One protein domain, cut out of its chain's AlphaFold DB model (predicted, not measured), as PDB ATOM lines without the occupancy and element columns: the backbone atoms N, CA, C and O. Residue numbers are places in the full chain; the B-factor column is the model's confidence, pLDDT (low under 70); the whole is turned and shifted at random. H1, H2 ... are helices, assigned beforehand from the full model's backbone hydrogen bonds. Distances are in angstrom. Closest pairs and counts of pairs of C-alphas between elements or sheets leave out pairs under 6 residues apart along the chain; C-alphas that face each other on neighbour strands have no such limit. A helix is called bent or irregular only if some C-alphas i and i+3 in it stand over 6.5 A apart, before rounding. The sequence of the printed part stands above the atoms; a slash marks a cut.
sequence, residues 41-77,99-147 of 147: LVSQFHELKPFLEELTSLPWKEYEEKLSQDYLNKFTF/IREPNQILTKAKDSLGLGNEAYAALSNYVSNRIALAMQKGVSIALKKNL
ATOM      1  N   LEU A  41     139.041 197.210  47.609       89.19
ATOM      2  CA  LEU A  41     139.762 196.658  46.463       89.19
ATOM      3  C   LEU A  41     138.857 195.780  45.588       89.19
ATOM      4  O   LEU A  41     138.807 195.968  44.377       89.19
ATOM      5  N   VAL A  42     138.099 194.861  46.189       90.38
ATOM      6  CA  VAL A  42     137.169 193.976  45.465       90.38
ATOM      7  C   VAL A  42     136.066 194.789  44.774       90.38
ATOM      8  O   VAL A  42     135.663 194.450  43.666       90.38
ATOM      9  N   SER A  43     135.642 195.913  45.362       91.12
ATOM     10  CA  SER A  43     134.625 196.809  44.787       91.12
ATOM     11  C   SER A  43     135.068 197.514  43.497       91.12
ATOM     12  O   SER A  43     134.227 198.063  42.789       91.12
ATOM     13  N   GLN A  44     136.365 197.501  43.166       93.06
ATOM     14  CA  GLN A  44     136.877 198.048  41.903       93.06
ATOM     15  C   GLN A  44     136.609 197.116  40.710       93.06
ATOM     16  O   GLN A  44     136.606 197.571  39.566       93.06
ATOM     17  N   PHE A  45     136.350 195.831  40.963       91.81
ATOM     18  CA  PHE A  45     136.032 194.844  39.935       91.81
ATOM     19  C   PHE A  45     134.518 194.788  39.714       91.81
ATOM     20  O   PHE A  45     133.769 194.220  40.513       91.81
ATOM     21  N   HIS A  46     134.050 195.377  38.614       91.56
ATOM     22  CA  HIS A  46     132.628 195.415  38.261       91.56
ATOM     23  C   HIS A  46     131.980 194.022  38.160       91.56
ATOM     24  O   HIS A  46     130.820 193.852  38.532       91.56
ATOM     25  N   GLU A  47     132.737 193.020  37.717       91.75
ATOM     26  CA  GLU A  47     132.327 191.622  37.603       91.75
ATOM     27  C   GLU A  47     132.086 190.951  38.964       91.75
ATOM     28  O   GLU A  47     131.370 189.953  39.041       91.75
ATOM     29  N   LEU A  48     132.640 191.508  40.048       93.50
ATOM     30  CA  LEU A  48     132.472 190.989  41.407       93.50
ATOM     31  C   LEU A  48     131.261 191.564  42.132       93.50
ATOM     32  O   LEU A  48     130.889 191.052  43.186       93.50
ATOM     33  N   LYS A  49     130.625 192.596  41.569       93.00
ATOM     34  CA  LYS A  49     129.459 193.257  42.158       93.00
ATOM     35  C   LYS A  49     128.361 192.285  42.632       93.00
ATOM     36  O   LYS A  49     127.994 192.397  43.799       93.00
ATOM     37  N   PRO A  50     127.876 191.316  41.828       94.00
ATOM     38  CA  PRO A  50     126.831 190.399  42.294       94.00
ATOM     39  C   PRO A  50     127.287 189.530  43.477       94.00
ATOM     40  O   PRO A  50     126.528 189.324  44.421       94.00
ATOM     41  N   PHE A  51     128.544 189.073  43.481       94.00
ATOM     42  CA  PHE A  51     129.091 188.265  44.577       94.00
ATOM     43  C   PHE A  51     129.299 189.088  45.855       94.00
ATOM     44  O   PHE A  51     129.105 188.584  46.959       94.00
ATOM     45  N   LEU A  52     129.679 190.361  45.716       93.00
ATOM     46  CA  LEU A  52     129.800 191.295  46.835       93.00
ATOM     47  C   LEU A  52     128.443 191.627  47.460       93.00
ATOM     48  O   LEU A  52     128.338 191.690  48.684       93.00
ATOM     49  N   GLU A  53     127.411 191.833  46.645       93.12
ATOM     50  CA  GLU A  53     126.044 192.054  47.129       93.12
ATOM     51  C   GLU A  53     125.548 190.831  47.919       93.12
ATOM     52  O   GLU A  53     125.098 190.982  49.054       93.12
ATOM     53  N   GLU A  54     125.752 189.618  47.394       93.12
ATOM     54  CA  GLU A  54     125.428 188.367  48.097       93.12
ATOM     55  C   GLU A  54     126.201 188.260  49.428       93.12
ATOM     56  O   GLU A  54     125.587 188.102  50.482       93.12
ATOM     57  N   LEU A  55     127.525 188.470  49.428       91.31
ATOM     58  CA  LEU A  55     128.362 188.419  50.642       91.31
ATOM     59  C   LEU A  55     127.988 189.456  51.704       91.31
ATOM     60  O   LEU A  55     128.094 189.177  52.900       91.31
ATOM     61  N   THR A  56     127.622 190.669  51.295       89.06
ATOM     62  CA  THR A  56     127.270 191.750  52.232       89.06
ATOM     63  C   THR A  56     125.870 191.579  52.808       89.06
ATOM     64  O   THR A  56     125.633 192.028  53.927       89.06
ATOM     65  N   SER A  57     124.981 190.886  52.093       91.25
ATOM     66  CA  SER A  57     123.654 190.514  52.590       91.25
ATOM     67  C   SER A  57     123.667 189.387  53.625       91.25
ATOM     68  O   SER A  57     122.673 189.207  54.328       91.25
ATOM     69  N   LEU A  58     124.775 188.644  53.749       90.69
ATOM     70  CA  LEU A  58     124.852 187.546  54.706       90.69
ATOM     71  C   LEU A  58     124.742 188.054  56.158       90.69
ATOM     72  O   LEU A  58     125.327 189.099  56.485       90.69
ATOM     73  N   PRO A  59     124.081 187.316  57.072       89.69
ATOM     74  CA  PRO A  59     123.844 187.775  58.437       89.69
ATOM     75  C   PRO A  59     125.088 187.545  59.309       89.69
ATOM     76  O   PRO A  59     125.119 186.706  60.205       89.69
ATOM     77  N   TRP A  60     126.156 188.308  59.061       89.06
ATOM     78  CA  TRP A  60     127.456 188.076  59.701       89.06
ATOM     79  C   TRP A  60     127.424 188.087  61.229       89.06
ATOM     80  O   TRP A  60     128.155 187.321  61.849       89.06
ATOM     81  N   LYS A  61     126.554 188.896  61.839       87.56
ATOM     82  CA  LYS A  61     126.376 188.903  63.298       87.56
ATOM     83  C   LYS A  61     125.850 187.567  63.825       87.56
ATOM     84  O   LYS A  61     126.304 187.104  64.862       87.56
ATOM     85  N   GLU A  62     124.947 186.919  63.094       87.81
ATOM     86  CA  GLU A  62     124.440 185.595  63.464       87.81
ATOM     87  C   GLU A  62     125.532 184.526  63.312       87.81
ATOM     88  O   GLU A  62     125.582 183.596  64.116       87.81
ATOM     89  N   TYR A  63     126.449 184.667  62.337       85.00
ATOM     90  CA  TYR A  63     127.601 183.758  62.224       85.00
ATOM     91  C   TYR A  63     128.512 183.930  63.437       85.00
ATOM     92  O   TYR A  63     128.932 182.942  64.027       85.00
ATOM     93  N   GLU A  64     128.800 185.175  63.818       88.44
ATOM     94  CA  GLU A  64     129.633 185.518  64.975       88.44
ATOM     95  C   GLU A  64     129.029 184.954  66.279       88.44
ATOM     96  O   GLU A  64     129.734 184.334  67.076       88.44
ATOM     97  N   GLU A  65     127.714 185.089  66.480       86.50
ATOM     98  CA  GLU A  65     127.010 184.540  67.646       86.50
ATOM     99  C   GLU A  65     126.973 183.010  67.668       86.50
ATOM    100  O   GLU A  65     127.229 182.417  68.716       86.50
ATOM    101  N   LYS A  66     126.693 182.353  66.539       83.56
ATOM    102  CA  LYS A  66     126.706 180.883  66.464       83.56
ATOM    103  C   LYS A  66     128.108 180.323  66.672       83.56
ATOM    104  O   LYS A  66     128.276 179.406  67.466       83.56
ATOM    105  N   LEU A  67     129.128 180.938  66.067       84.00
ATOM    106  CA  LEU A  67     130.526 180.581  66.318       84.00
ATOM    107  C   LEU A  67     130.881 180.738  67.796       84.00
ATOM    108  O   LEU A  67     131.564 179.883  68.350       84.00
ATOM    109  N   SER A  68     130.389 181.787  68.458       83.62
ATOM    110  CA  SER A  68     130.539 181.934  69.906       83.62
ATOM    111  C   SER A  68     129.938 180.756  70.675       83.62
ATOM    112  O   SER A  68     130.603 180.259  71.580       83.62
ATOM    113  N   GLN A  69     128.729 180.300  70.335       81.88
ATOM    114  CA  GLN A  69     128.110 179.141  70.989       81.88
ATOM    115  C   GLN A  69     128.902 177.856  70.736       81.88
ATOM    116  O   GLN A  69     129.171 177.114  71.676       81.88
ATOM    117  N   ASP A  70     129.361 177.634  69.503       79.31
ATOM    118  CA  ASP A  70     130.225 176.500  69.161       79.31
ATOM    119  C   ASP A  70     131.525 176.509  69.971       79.31
ATOM    120  O   ASP A  70     131.966 175.463  70.456       79.31
ATOM    121  N   TYR A  71     132.146 177.682  70.135       76.00
ATOM    122  CA  TYR A  71     133.317 177.839  70.992       76.00
ATOM    123  C   TYR A  71     132.981 177.489  72.440       76.00
ATOM    124  O   TYR A  71     133.680 176.675  73.036       76.00
ATOM    125  N   LEU A  72     131.905 178.052  72.996       75.00
ATOM    126  CA  LEU A  72     131.475 177.763  74.363       75.00
ATOM    127  C   LEU A  72     131.264 176.264  74.568       75.00
ATOM    128  O   LEU A  72     131.933 175.700  75.421       75.00
ATOM    129  N   ASN A  73     130.455 175.617  73.730       73.25
ATOM    130  CA  ASN A  73     130.142 174.189  73.814       73.25
ATOM    131  C   ASN A  73     131.387 173.296  73.723       73.25
ATOM    132  O   ASN A  73     131.489 172.296  74.428       73.25
ATOM    133  N   LYS A  74     132.363 173.650  72.878       72.06
ATOM    134  CA  LYS A  74     133.627 172.899  72.767       72.06
ATOM    135  C   LYS A  74     134.536 173.086  73.982       72.06
ATOM    136  O   LYS A  74     135.271 172.164  74.326       72.06
ATOM    137  N   PHE A  75     134.502 174.253  74.625       63.34
ATOM    138  CA  PHE A  75     135.330 174.557  75.795       63.34
ATOM    139  C   PHE A  75     134.651 174.231  77.139       63.34
ATOM    140  O   PHE A  75     135.355 174.052  78.132       63.34
ATOM    141  N   THR A  76     133.322 174.081  77.198       55.53
ATOM    142  CA  THR A  76     132.570 173.703  78.412       55.53
ATOM    143  C   THR A  76     132.580 172.205  78.718       55.53
ATOM    144  O   THR A  76     132.029 171.794  79.736       55.53
ATOM    145  N   PHE A  77     133.321 171.383  77.965       49.06
ATOM    146  CA  PHE A  77     133.572 169.967  78.296       49.06
ATOM    147  C   PHE A  77     134.451 169.725  79.545       49.06
ATOM    148  O   PHE A  77     134.932 168.617  79.766       49.06
ATOM    149  N   ILE A  99     129.397 178.242  57.487       62.16
ATOM    150  CA  ILE A  99     130.340 179.053  56.685       62.16
ATOM    151  C   ILE A  99     130.409 178.537  55.219       62.16
ATOM    152  O   ILE A  99     131.098 179.086  54.360       62.16
ATOM    153  N   ARG A 100     129.666 177.473  54.888       74.62
ATOM    154  CA  ARG A 100     129.318 177.069  53.526       74.62
ATOM    155  C   ARG A 100     128.803 178.218  52.670       74.62
ATOM    156  O   ARG A 100     129.244 178.269  51.536       74.62
ATOM    157  N   GLU A 101     127.959 179.130  53.151       87.00
ATOM    158  CA  GLU A 101     127.395 180.190  52.287       87.00
ATOM    159  C   GLU A 101     128.483 181.107  51.682       87.00
ATOM    160  O   GLU A 101     128.583 181.165  50.454       87.00
ATOM    161  N   PRO A 102     129.403 181.711  52.467       87.81
ATOM    162  CA  PRO A 102     130.570 182.403  51.909       87.81
ATOM    163  C   PRO A 102     131.396 181.553  50.923       87.81
ATOM    164  O   PRO A 102     131.844 182.049  49.888       87.81
ATOM    165  N   ASN A 103     131.579 180.260  51.209       87.19
ATOM    166  CA  ASN A 103     132.334 179.344  50.344       87.19
ATOM    167  C   ASN A 103     131.577 178.950  49.061       87.19
ATOM    168  O   ASN A 103     132.195 178.713  48.020       87.19
ATOM    169  N   GLN A 104     130.247 178.898  49.100       90.62
ATOM    170  CA  GLN A 104     129.396 178.680  47.934       90.62
ATOM    171  C   GLN A 104     129.486 179.879  46.997       90.62
ATOM    172  O   GLN A 104     129.639 179.688  45.793       90.62
ATOM    173  N   ILE A 105     129.484 181.100  47.539       91.81
ATOM    174  CA  ILE A 105     129.695 182.319  46.750       91.81
ATOM    175  C   ILE A 105     131.068 182.281  46.068       91.81
ATOM    176  O   ILE A 105     131.163 182.536  44.866       91.81
ATOM    177  N   LEU A 106     132.121 181.872  46.787       91.50
ATOM    178  CA  LEU A 106     133.444 181.671  46.182       91.50
ATOM    179  C   LEU A 106     133.443 180.602  45.090       91.50
ATOM    180  O   LEU A 106     134.088 180.787  44.063       91.50
ATOM    181  N   THR A 107     132.716 179.503  45.281       91.44
ATOM    182  CA  THR A 107     132.618 178.435  44.277       91.44
ATOM    183  C   THR A 107     131.926 178.942  43.010       91.44
ATOM    184  O   THR A 107     132.470 178.789  41.922       91.44
ATOM    185  N   LYS A 108     130.803 179.663  43.141       93.94
ATOM    186  CA  LYS A 108     130.120 180.304  42.004       93.94
ATOM    187  C   LYS A 108     131.041 181.289  41.272       93.94
ATOM    188  O   LYS A 108     131.096 181.293  40.044       93.94
ATOM    189  N   ALA A 109     131.786 182.110  42.014       92.69
ATOM    190  CA  ALA A 109     132.729 183.062  41.431       92.69
ATOM    191  C   ALA A 109     133.885 182.358  40.706       92.69
ATOM    192  O   ALA A 109     134.275 182.776  39.616       92.69
ATOM    193  N   LYS A 110     134.400 181.262  41.274       93.44
ATOM    194  CA  LYS A 110     135.419 180.413  40.647       93.44
ATOM    195  C   LYS A 110     134.923 179.838  39.323       93.44
ATOM    196  O   LYS A 110     135.663 179.882  38.345       93.44
ATOM    197  N   ASP A 111     133.698 179.325  39.298       94.50
ATOM    198  CA  ASP A 111     133.106 178.724  38.102       94.50
ATOM    199  C   ASP A 111     132.832 179.777  37.017       94.50
ATOM    200  O   ASP A 111     133.001 179.503  35.831       94.50
ATOM    201  N   SER A 112     132.476 181.003  37.414       93.88
ATOM    202  CA  SER A 112     132.204 182.105  36.484       93.88
ATOM    203  C   SER A 112     133.459 182.788  35.933       93.88
ATOM    204  O   SER A 112     133.445 183.231  34.786       93.88
ATOM    205  N   LEU A 113     134.508 182.959  36.743       92.44
ATOM    206  CA  LEU A 113     135.675 183.793  36.403       92.44
ATOM    207  C   LEU A 113     136.937 182.972  36.124       92.44
ATOM    208  O   LEU A 113     137.827 183.431  35.408       92.44
ATOM    209  N   GLY A 114     137.016 181.764  36.680       89.56
ATOM    210  CA  GLY A 114     138.182 180.890  36.626       89.56
ATOM    211  C   GLY A 114     139.204 181.159  37.738       89.56
ATOM    212  O   GLY A 114     139.410 182.284  38.186       89.56
ATOM    213  N   LEU A 115     139.911 180.101  38.151       84.19
ATOM    214  CA  LEU A 115     140.921 180.144  39.223       84.19
ATOM    215  C   LEU A 115     142.085 181.113  38.963       84.19
ATOM    216  O   LEU A 115     142.673 181.621  39.910       84.19
ATOM    217  N   GLY A 116     142.444 181.330  37.695       84.38
ATOM    218  CA  GLY A 116     143.555 182.203  37.303       84.38
ATOM    219  C   GLY A 116     143.186 183.683  37.189       84.38
ATOM    220  O   GLY A 116     144.026 184.482  36.782       84.38
ATOM    221  N   ASN A 117     141.938 184.051  37.487       92.25
ATOM    222  CA  ASN A 117     141.449 185.414  37.343       92.25
ATOM    223  C   ASN A 117     141.827 186.278  38.563       92.25
ATOM    224  O   ASN A 117     141.654 185.869  39.711       92.25
ATOM    225  N   GLU A 118     142.327 187.490  38.313       91.06
ATOM    226  CA  GLU A 118     142.747 188.435  39.358       91.06
ATOM    227  C   GLU A 118     141.581 188.881  40.253       91.06
ATOM    228  O   GLU A 118     141.731 188.944  41.474       91.06
ATOM    229  N   ALA A 119     140.402 189.108  39.671       91.00
ATOM    230  CA  ALA A 119     139.186 189.454  40.397       91.00
ATOM    231  C   ALA A 119     138.756 188.302  41.324       91.00
ATOM    232  O   ALA A 119     138.432 188.518  42.493       91.00
ATOM    233  N   TYR A 120     138.839 187.054  40.848       92.31
ATOM    234  CA  TYR A 120     138.594 185.881  41.692       92.31
ATOM    235  C   TYR A 120     139.597 185.787  42.853       92.31
ATOM    236  O   TYR A 120     139.196 185.569  43.997       92.31
ATOM    237  N   ALA A 121     140.892 185.992  42.593       90.19
ATOM    238  CA  ALA A 121     141.914 185.973  43.638       90.19
ATOM    239  C   ALA A 121     141.668 187.064  44.699       90.19
ATOM    240  O   ALA A 121     141.773 186.799  45.901       90.19
ATOM    241  N   ALA A 122     141.280 188.268  44.268       90.94
ATOM    242  CA  ALA A 122     140.897 189.361  45.153       90.94
ATOM    243  C   ALA A 122     139.677 188.999  46.021       90.94
ATOM    244  O   ALA A 122     139.721 189.174  47.243       90.94
ATOM    245  N   LEU A 123     138.624 188.432  45.418       92.00
ATOM    246  CA  LEU A 123     137.432 187.970  46.135       92.00
ATOM    247  C   LEU A 123     137.771 186.877  47.157       92.00
ATOM    248  O   LEU A 123     137.353 186.960  48.310       92.00
ATOM    249  N   SER A 124     138.559 185.879  46.756       91.00
ATOM    250  CA  SER A 124     138.997 184.778  47.622       91.00
ATOM    251  C   SER A 124     139.741 185.287  48.851       91.00
ATOM    252  O   SER A 124     139.519 184.794  49.962       91.00
ATOM    253  N   ASN A 125     140.609 186.285  48.669       89.81
ATOM    254  CA  ASN A 125     141.334 186.900  49.770       89.81
ATOM    255  C   ASN A 125     140.375 187.637  50.717       89.81
ATOM    256  O   ASN A 125     140.395 187.403  51.925       89.81
ATOM    257  N   TYR A 126     139.479 188.466  50.173       91.81
ATOM    258  CA  TYR A 126     138.472 189.180  50.959       91.81
ATOM    259  C   TYR A 126     137.591 188.238  51.790       91.81
ATOM    260  O   TYR A 126     137.483 188.414  53.004       91.81
ATOM    261  N   VAL A 127     137.015 187.204  51.168       90.94
ATOM    262  CA  VAL A 127     136.127 186.253  51.855       90.94
ATOM    263  C   VAL A 127     136.856 185.527  52.982       90.94
ATOM    264  O   VAL A 127     136.330 185.441  54.090       90.94
ATOM    265  N   SER A 128     138.089 185.074  52.746       89.31
ATOM    266  CA  SER A 128     138.886 184.388  53.773       89.31
ATOM    267  C   SER A 128     139.158 185.287  54.985       89.31
ATOM    268  O   SER A 128     138.998 184.858  56.127       89.31
ATOM    269  N   ASN A 129     139.499 186.560  54.749       88.50
ATOM    270  CA  ASN A 129     139.734 187.537  55.819       88.50
ATOM    271  C   ASN A 129     138.433 187.866  56.571       88.50
ATOM    272  O   ASN A 129     138.441 188.012  57.793       88.50
ATOM    273  N   ARG A 130     137.294 187.945  55.870       90.25
ATOM    274  CA  ARG A 130     135.995 188.195  56.507       90.25
ATOM    275  C   ARG A 130     135.554 187.031  57.396       90.25
ATOM    276  O   ARG A 130     135.045 187.275  58.488       90.25
ATOM    277  N   ILE A 131     135.789 185.792  56.959       88.31
ATOM    278  CA  ILE A 131     135.557 184.587  57.768       88.31
ATOM    279  C   ILE A 131     136.444 184.606  59.018       88.31
ATOM    280  O   ILE A 131     135.939 184.390  60.117       88.31
ATOM    281  N   ALA A 132     137.737 184.915  58.872       86.38
ATOM    282  CA  ALA A 132     138.657 185.013  60.006       86.38
ATOM    283  C   ALA A 132     138.195 186.060  61.036       86.38
ATOM    284  O   ALA A 132     138.185 185.785  62.235       86.38
ATOM    285  N   LEU A 133     137.723 187.222  60.569       88.06
ATOM    286  CA  LEU A 133     137.132 188.244  61.434       88.06
ATOM    287  C   LEU A 133     135.904 187.723  62.192       88.06
ATOM    288  O   LEU A 133     135.779 187.959  63.391       88.06
ATOM    289  N   ALA A 134     135.007 187.004  61.511       88.50
ATOM    290  CA  ALA A 134     133.813 186.441  62.139       88.50
ATOM    291  C   ALA A 134     134.165 185.400  63.218       88.50
ATOM    292  O   ALA A 134     133.580 185.407  64.299       88.50
ATOM    293  N   MET A 135     135.168 184.553  62.959       85.31
ATOM    294  CA  MET A 135     135.696 183.606  63.948       85.31
ATOM    295  C   MET A 135     136.267 184.326  65.171       85.31
ATOM    296  O   MET A 135     135.901 183.994  66.297       85.31
ATOM    297  N   GLN A 136     137.109 185.342  64.966       84.94
ATOM    298  CA  GLN A 136     137.697 186.108  66.066       84.94
ATOM    299  C   GLN A 136     136.631 186.822  66.906       84.94
ATOM    300  O   GLN A 136     136.681 186.766  68.134       84.94
ATOM    301  N   LYS A 137     135.625 187.426  66.265       88.06
ATOM    302  CA  LYS A 137     134.483 188.029  66.964       88.06
ATOM    303  C   LYS A 137     133.675 187.003  67.747       88.06
ATOM    304  O   LYS A 137     133.318 187.275  68.890       88.06
ATOM    305  N   GLY A 138     133.453 185.814  67.188       86.00
ATOM    306  CA  GLY A 138     132.819 184.708  67.904       86.00
ATOM    307  C   GLY A 138     133.577 184.319  69.176       86.00
ATOM    308  O   GLY A 138     132.968 184.206  70.240       86.00
ATOM    309  N   VAL A 139     134.910 184.211  69.114       84.12
ATOM    310  CA  VAL A 139     135.750 183.986  70.308       84.12
ATOM    311  C   VAL A 139     135.591 185.126  71.318       84.12
ATOM    312  O   VAL A 139     135.344 184.873  72.497       84.12
ATOM    313  N   SER A 140     135.683 186.382  70.873       85.19
ATOM    314  CA  SER A 140     135.521 187.557  71.739       85.19
ATOM    315  C   SER A 140     134.154 187.586  72.439       85.19
ATOM    316  O   SER A 140     134.083 187.917  73.623       85.19
ATOM    317  N   ILE A 141     133.068 187.237  71.739       85.00
ATOM    318  CA  ILE A 141     131.716 187.146  72.313       85.00
ATOM    319  C   ILE A 141     131.658 186.030  73.364       85.00
ATOM    320  O   ILE A 141     131.132 186.261  74.454       85.00
ATOM    321  N   ALA A 142     132.224 184.855  73.074       82.31
ATOM    322  CA  ALA A 142     132.246 183.724  74.001       82.31
ATOM    323  C   ALA A 142     132.973 184.076  75.307       82.31
ATOM    324  O   ALA A 142     132.442 183.860  76.395       82.31
ATOM    325  N   LEU A 143     134.156 184.689  75.203       82.69
ATOM    326  CA  LEU A 143     134.941 185.110  76.363       82.69
ATOM    327  C   LEU A 143     134.197 186.143  77.217       82.69
ATOM    328  O   LEU A 143     134.166 186.011  78.434       82.69
ATOM    329  N   LYS A 144     133.552 187.138  76.594       83.38
ATOM    330  CA  LYS A 144     132.775 188.168  77.308       83.38
ATOM    331  C   LYS A 144     131.539 187.620  78.025       83.38
ATOM    332  O   LYS A 144     131.098 188.239  78.981       83.38
ATOM    333  N   LYS A 145     130.949 186.522  77.547       75.94
ATOM    334  CA  LYS A 145     129.770 185.896  78.173       75.94
ATOM    335  C   LYS A 145     130.124 185.009  79.376       75.94
ATOM    336  O   LYS A 145     129.241 184.734  80.179       75.94
ATOM    337  N   ASN A 146     131.379 184.570  79.483       64.06
ATOM    338  CA  ASN A 146     131.876 183.674  80.537       64.06
ATOM    339  C   ASN A 146     132.754 184.363  81.600       64.06
ATOM    340  O   ASN A 146     133.212 183.691  82.527       64.06
ATOM    341  N   LEU A 147     133.028 185.661  81.448       53.47
ATOM    342  CA  LEU A 147     133.716 186.516  82.422       53.47
ATOM    343  C   LEU A 147     132.693 187.345  83.200       53.47
ATOM    344  O   LEU A 147     132.905 187.517  84.420       53.47
TER     345      LEU A 147
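AT A GLANCE: This is residues 41 to 77 and 99 to 147 of the 147 residues of an uncharacterized protein of Leptospira tipperaryensis (UniProt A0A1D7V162). One long helix, H4, runs nearly the whole length of a rod; H1 and H3 pack side by side along its first part in a loose three-helix bundle, and H2 crosses its later part at a steep angle. The bundle H1, H3, H4 is up and down, each helix running against the one before it in the chain. The printed part has 86 residues with four named helices in the order H1, H2, H3, H4 and no named strand, and its class is all helix. The whole is loose, with a radius of gyration of the C-alphas of 15.2 A, and spans 45 by 21 by 16 A.

HOW THE PARTS SIT: Start at the hub, H4, residues 118 to 146, which touches the three other helices. Look at its residues 119 to 131 for H3, residues 100 to 113: the two touch, closest at the C-alphas of Leu 113 and Tyr 120, 6.4 A apart. They form a helical hairpin, opposite ways at a shallow tilt of 6 degrees. H1, residues 46 to 57, touches H4 with residues 47 to 48 alone; the closest C-alphas are those of Leu 48 and Ala 119, 7.0 A apart. These two run the same way at a shallow tilt of 16 degrees. H1 also touches H3, closest at the C-alphas of Phe 51 and Ile 105, 6.4 A apart, opposite ways at a shallow tilt of 10 degrees. Move on to residues 134 to 142 of H4, where H2, residues 60 to 75, touches it. The closest C-alphas are those of Ser 68 and Gly 138, 4.1 A apart, and the helices run the same way at a steep tilt of 54 degrees. H2 is apart from H1 and from H3. In H2, H3 and H4 every O i to N i+4 pair is within hydrogen-bond range; in H1, 6 of 8 are.

IN THESE COORDINATES: Find C-alpha 118 at (142.747, 188.435, 39.358); from there H4 runs 42.9 A to C-alpha 146 at (131.876, 183.674, 80.537). H1 begins at C-alpha 46, (132.628, 195.415, 38.261), and is 17.6 A long; it is irregular, with C-alphas 47 and 50 7.3 A apart. H2, from Trp 60 to Phe 75, measures 22.4 A, and H3, from Arg 100 to Leu 113, measures 19.5 A.

THE WHOLE: The two C-alphas farthest apart are those of His 46 and Phe 77, at 47.4 A. Residues 78 to 98 are not printed, and across this cut C-alphas 77 and 99 are 23.7 A apart. Of the links that are printed whole, H1 to H2 and H3 to H4 are tight. The mean pLDDT of the printed part is 86.0; look for values under 70 at residues 75 to 77, 99 and 146 to 147, the last being the chain's last residue.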